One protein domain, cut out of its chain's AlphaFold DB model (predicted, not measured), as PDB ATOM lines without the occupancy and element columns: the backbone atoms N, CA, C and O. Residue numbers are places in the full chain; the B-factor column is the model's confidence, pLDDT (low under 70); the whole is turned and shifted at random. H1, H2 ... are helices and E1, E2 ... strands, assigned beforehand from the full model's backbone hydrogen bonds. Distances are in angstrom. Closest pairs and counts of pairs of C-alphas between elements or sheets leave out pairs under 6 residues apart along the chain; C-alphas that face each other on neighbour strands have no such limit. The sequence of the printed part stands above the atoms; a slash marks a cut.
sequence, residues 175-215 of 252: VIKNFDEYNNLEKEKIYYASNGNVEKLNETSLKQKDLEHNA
ATOM      1  N   VAL A 175      -4.167 -21.423  13.163       84.69
ATOM      2  CA  VAL A 175      -3.400 -20.322  13.765       84.69
ATOM      3  C   VAL A 175      -2.171 -20.905  14.447       84.69
ATOM      4  O   VAL A 175      -2.303 -21.751  15.322       84.69
ATOM      5  N   ILE A 176      -0.979 -20.442  14.070       85.62
ATOM      6  CA  ILE A 176       0.296 -20.940  14.601       85.62
ATOM      7  C   ILE A 176       0.944 -19.841  15.451       85.62
ATOM      8  O   ILE A 176       1.156 -18.733  14.964       85.62
ATOM      9  N   LYS A 177       1.269 -20.141  16.717       83.56
ATOM     10  CA  LYS A 177       1.930 -19.200  17.650       83.56
ATOM     11  C   LYS A 177       3.355 -18.832  17.242       83.56
ATOM     12  O   LYS A 177       3.739 -17.675  17.366       83.56
ATOM     13  N   ASN A 178       4.138 -19.824  16.817       86.50
ATOM     14  CA  ASN A 178       5.548 -19.673  16.465       86.50
ATOM     15  C   ASN A 178       5.825 -20.408  15.153       86.50
ATOM     16  O   ASN A 178       5.986 -21.628  15.127       86.50
ATOM     17  N   PHE A 179       5.817 -19.658  14.053       86.44
ATOM     18  CA  PHE A 179       5.917 -20.231  12.713       86.44
ATOM     19  C   PHE A 179       7.294 -20.853  12.443       86.44
ATOM     20  O   PHE A 179       7.378 -21.902  11.806       86.44
ATOM     21  N   ASP A 180       8.364 -20.252  12.965       90.50
ATOM     22  CA  ASP A 180       9.726 -20.765  12.787       90.50
ATOM     23  C   ASP A 180       9.913 -22.098  13.511       90.50
ATOM     24  O   ASP A 180      10.411 -23.066  12.932       90.50
ATOM     25  N   GLU A 181       9.450 -22.181  14.758       92.19
ATOM     26  CA  GLU A 181       9.476 -23.418  15.541       92.19
ATOM     27  C   GLU A 181       8.600 -24.503  14.907       92.19
ATOM     28  O   GLU A 181       9.051 -25.636  14.746       92.19
ATOM     29  N   TYR A 182       7.396 -24.147  14.447       90.62
ATOM     30  CA  TYR A 182       6.513 -25.065  13.727       90.62
ATOM     31  C   TYR A 182       7.188 -25.644  12.472       90.62
ATOM     32  O   TYR A 182       7.124 -26.851  12.234       90.62
ATOM     33  N   ASN A 183       7.871 -24.809  11.681       89.50
ATOM     34  CA  ASN A 183       8.584 -25.247  10.478       89.50
ATOM     35  C   ASN A 183       9.806 -26.114  10.792       89.50
ATOM     36  O   ASN A 183      10.125 -27.025  10.027       89.50
ATOM     37  N   ASN A 184      10.500 -25.844  11.897       93.88
ATOM     38  CA  ASN A 184      11.610 -26.683  12.342       93.88
ATOM     39  C   ASN A 184      11.112 -28.074  12.756       93.88
ATOM     40  O   ASN A 184      11.665 -29.070  12.292       93.88
ATOM     41  N   LEU A 185      10.011 -28.146  13.511       93.62
ATOM     42  CA  LEU A 185       9.358 -29.410  13.865       93.62
ATOM     43  C   LEU A 185       8.880 -30.178  12.623       93.62
ATOM     44  O   LEU A 185       9.000 -31.400  12.570       93.62
ATOM     45  N   GLU A 186       8.397 -29.488  11.585       91.50
ATOM     46  CA  GLU A 186       8.000 -30.141  10.330       91.50
ATOM     47  C   GLU A 186       9.196 -30.787   9.608       91.50
ATOM     48  O   GLU A 186       9.105 -31.923   9.138       91.50
ATOM     49  N   LYS A 187      10.354 -30.113   9.580       94.12
ATOM     50  CA  LYS A 187      11.598 -30.688   9.035       94.12
ATOM     51  C   LYS A 187      12.064 -31.902   9.843       94.12
ATOM     52  O   LYS A 187      12.467 -32.907   9.258       94.12
ATOM     53  N   GLU A 188      11.982 -31.830  11.172       94.56
ATOM     54  CA  GLU A 188      12.311 -32.949  12.061       94.56
ATOM     55  C   GLU A 188      11.394 -34.157  11.827       94.56
ATOM     56  O   GLU A 188      11.878 -35.285  11.733       94.56
ATOM     57  N   LYS A 189      10.084 -33.940  11.641       94.75
ATOM     58  CA  LYS A 189       9.129 -35.012  11.312       94.75
ATOM     59  C   LYS A 189       9.500 -35.736  10.022       94.75
ATOM     60  O   LYS A 189       9.480 -36.964  10.004       94.75
ATOM     61  N   ILE A 190       9.871 -35.001   8.968       93.38
ATOM     62  CA  ILE A 190      10.326 -35.602   7.701       93.38
ATOM     63  C   ILE A 190      11.547 -36.494   7.955       93.38
ATOM     64  O   ILE A 190      11.560 -37.647   7.530       93.38
ATOM     65  N   TYR A 191      12.534 -36.003   8.712       95.56
ATOM     66  CA  TYR A 191      13.723 -36.781   9.064       95.56
ATOM     67  C   TYR A 191      13.376 -38.058   9.848       95.56
ATOM     68  O   TYR A 191      13.822 -39.146   9.474       95.56
ATOM     69  N   TYR A 192      12.566 -37.967  10.907       96.31
ATOM     70  CA  TYR A 192      12.200 -39.135  11.718       96.31
ATOM     71  C   TYR A 192      11.358 -40.150  10.942       96.31
ATOM     72  O   TYR A 192      11.585 -41.353  11.086       96.31
ATOM     73  N   ALA A 193      10.449 -39.689  10.076       93.81
ATOM     74  CA  ALA A 193       9.674 -40.552   9.191       93.81
ATOM     75  C   ALA A 193      10.580 -41.313   8.211       93.81
ATOM     76  O   ALA A 193      10.448 -42.528   8.074       93.81
ATOM     77  N   SER A 194      11.548 -40.632   7.585       94.94
ATOM     78  CA  SER A 194      12.509 -41.268   6.671       94.94
ATOM     79  C   SER A 194      13.421 -42.291   7.354       94.94
ATOM     80  O   SER A 194      13.862 -43.232   6.704       94.94
ATOM     81  N   ASN A 195      13.686 -42.134   8.653       95.50
ATOM     82  CA  ASN A 195      14.519 -43.054   9.435       95.50
ATOM     83  C   ASN A 195      13.708 -44.099  10.228       95.50
ATOM     84  O   ASN A 195      14.279 -44.831  11.033       95.50
ATOM     85  N   GLY A 196      12.385 -44.169  10.039       94.81
ATOM     86  CA  GLY A 196      11.520 -45.134  10.727       94.81
ATOM     87  C   GLY A 196      11.400 -44.932  12.244       94.81
ATOM     88  O   GLY A 196      10.966 -45.844  12.948       94.81
ATOM     89  N   ASN A 197      11.769 -43.760  12.774       95.31
ATOM     90  CA  ASN A 197      11.696 -43.471  14.208       95.31
ATOM     91  C   ASN A 197      10.292 -42.976  14.593       95.31
ATOM     92  O   ASN A 197      10.030 -41.775  14.691       95.31
ATOM     93  N   VAL A 198       9.378 -43.928  14.793       94.75
ATOM     94  CA  VAL A 198       7.955 -43.670  15.080       94.75
ATOM     95  C   VAL A 198       7.750 -42.922  16.403       94.75
ATOM     96  O   VAL A 198       6.889 -42.051  16.488       94.75
ATOM     97  N   GLU A 199       8.549 -43.222  17.428       95.75
ATOM     98  CA  GLU A 199       8.441 -42.572  18.739       95.75
ATOM     99  C   GLU A 199       8.750 -41.072  18.640       95.75
ATOM    100  O   GLU A 199       7.923 -40.240  19.022       95.75
ATOM    101  N   LYS A 200       9.881 -40.712  18.017       94.75
ATOM    102  CA  LYS A 200      10.248 -39.304  17.805       94.75
ATOM    103  C   LYS A 200       9.282 -38.579  16.879       94.75
ATOM    104  O   LYS A 200       8.997 -37.402  17.101       94.75
ATOM    105  N   LEU A 201       8.740 -39.266  15.875       92.94
ATOM    106  CA  LEU A 201       7.709 -38.704  15.003       92.94
ATOM    107  C   LEU A 201       6.454 -38.305  15.799       92.94
ATOM    108  O   LEU A 201       5.925 -37.206  15.603       92.94
ATOM    109  N   ASN A 202       6.009 -39.158  16.726       92.94
ATOM    110  CA  ASN A 202       4.862 -38.880  17.591       92.94
ATOM    111  C   ASN A 202       5.146 -37.724  18.560       92.94
ATOM    112  O   ASN A 202       4.343 -36.796  18.641       92.94
ATOM    113  N   GLU A 203       6.297 -37.729  19.239       94.44
ATOM    114  CA  GLU A 203       6.702 -36.634  20.137       94.44
ATOM    115  C   GLU A 203       6.728 -35.277  19.419       94.44
ATOM    116  O   GLU A 203       6.199 -34.284  19.918       94.44
ATOM    117  N   THR A 204       7.327 -35.236  18.227       92.69
ATOM    118  CA  THR A 204       7.460 -34.006  17.430       92.69
ATOM    119  C   THR A 204       6.093 -33.515  16.949       92.69
ATOM    120  O   THR A 204       5.825 -32.315  16.956       92.69
ATOM    121  N   SER A 205       5.189 -34.438  16.608       89.31
ATOM    122  CA  SER A 205       3.811 -34.108  16.223       89.31
ATOM    123  C   SER A 205       2.999 -33.526  17.386       89.31
ATOM    124  O   SER A 205       2.224 -32.595  17.177       89.31
ATOM    125  N   LEU A 206       3.192 -34.023  18.613       90.12
ATOM    126  CA  LEU A 206       2.551 -33.459  19.808       90.12
ATOM    127  C   LEU A 206       3.038 -32.032  20.084       90.12
ATOM    128  O   LEU A 206       2.215 -31.133  20.234       90.12
ATOM    129  N   LYS A 207       4.357 -31.798  20.034       91.31
ATOM    130  CA  LYS A 207       4.934 -30.449  20.184       91.31
ATOM    131  C   LYS A 207       4.406 -29.475  19.136       91.31
ATOM    132  O   LYS A 207       4.107 -28.330  19.447       91.31
ATOM    133  N   GLN A 208       4.272 -29.931  17.892       88.31
ATOM    134  CA  GLN A 208       3.732 -29.105  16.818       88.31
ATOM    135  C   GLN A 208       2.264 -28.747  17.077       88.31
ATOM    136  O   GLN A 208       1.875 -27.597  16.886       88.31
ATOM    137  N   LYS A 209       1.467 -29.702  17.574       85.56
ATOM    138  CA  LYS A 209       0.067 -29.477  17.952       85.56
ATOM    139  C   LYS A 209      -0.075 -28.447  19.080       85.56
ATOM    140  O   LYS A 209      -1.014 -27.657  19.045       85.56
ATOM    141  N   ASP A 210       0.863 -28.399  20.025       87.44
ATOM    142  CA  ASP A 210       0.869 -27.408  21.116       87.44
ATOM    143  C   ASP A 210       1.094 -25.961  20.629       87.44
ATOM    144  O   ASP A 210       0.755 -24.998  21.328       87.44
ATOM    145  N   LEU A 211       1.638 -25.790  19.417       87.38
ATOM    146  CA  LEU A 211       1.806 -24.486  18.766       87.38
ATOM    147  C   LEU A 211       0.557 -24.029  17.997       87.38
ATOM    148  O   LEU A 211       0.494 -22.861  17.593       87.38
ATOM    149  N   GLU A 212      -0.415 -24.919  17.783       87.25
ATOM    150  CA  GLU A 212      -1.642 -24.636  17.041       87.25
ATOM    151  C   GLU A 212      -2.749 -24.063  17.936       87.25
ATOM    152  O   GLU A 212      -2.953 -24.475  19.079       87.25
ATOM    153  N   HIS A 213      -3.538 -23.151  17.371       84.06
ATOM    154  CA  HIS A 213      -4.758 -22.627  17.966       84.06
ATOM    155  C   HIS A 213      -5.918 -22.608  16.989       84.06
ATOM    156  O   HIS A 213      -5.773 -22.411  15.782       84.06
ATOM    157  N   ASN A 214      -7.109 -22.719  17.565       82.62
ATOM    158  CA  ASN A 214      -8.341 -22.534  16.827       82.62
ATOM    159  C   ASN A 214      -8.505 -21.098  16.365       82.62
ATOM    160  O   ASN A 214      -8.591 -20.187  17.189       82.62
ATOM    161  N   ALA A 215      -8.696 -20.911  15.065       88.56
ATOM    162  CA  ALA A 215      -9.337 -19.704  14.587       88.56
ATOM    163  C   ALA A 215     -10.817 -19.707  15.007       88.56
ATOM    164  O   ALA A 215     -11.561 -20.651  14.739       88.56
TER     165      ALA A 215
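This is residues 175 to 215 of the 252 residues of an uncharacterized protein of Alphaproteobacteria bacterium ADurb.Bin438 (UniProt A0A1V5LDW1). This is a helical hairpin: H1 and H2 lie side by side and run opposite ways, joined at one end by a tight turn. At the other end, where the printed part begins and ends, the short strand E1 lies beside residues 175 to 176 in a short antiparallel pairing. The printed part has 41 residues with two named helices and one named strand, in the order H1, H2, E1, and its class is mostly helix. It is only just compact, close to loose, with a radius of gyration of the C-alphas of 10.5 A; its outline is a rod spanning 33 by 16 by 11 A.

Begin at Val 175 and go on to C-alpha 179 at (5.917, -20.231, 12.713), where H1 starts; it runs over residues 179 to 194, 22.9 A from first to last C-alpha. Next find C-alpha 198 at (7.955, -43.670, 15.080), the first of H2, which takes residues 198 to 210 and measures 18.7 A. E1 follows at residues 212 to 214, 7.0 A long, and ends at C-alpha 214, (-8.341, -22.534, 16.827).

Look first at the helical hairpin of H1 and H2, which touch, with the C-alphas of Lys 189 and Leu 201 the closest at 5.4 A. They run opposite ways at a shallow tilt of 16 degrees, their centres 9.4 A apart. In H1 and H2 every O i to N i+4 pair is within hydrogen-bond range. H2 and E1 meet only through their link, while H1 and E1 are apart. E1 pairs with no named strand, but its residues 212 to 213 pair antiparallel with residues 175 to 176.

The C-alphas of Asn 195 and Ala 215 are the two farthest apart, at 33.8 A, while those of Val 175 and Ala 215, first and last printed, are 6.0 A apart. Both links, H1 to H2 and H2 to E1, are tight, and the printed part has no cut. The mean pLDDT of the printed part is 91.0, and no printed residue is under 70.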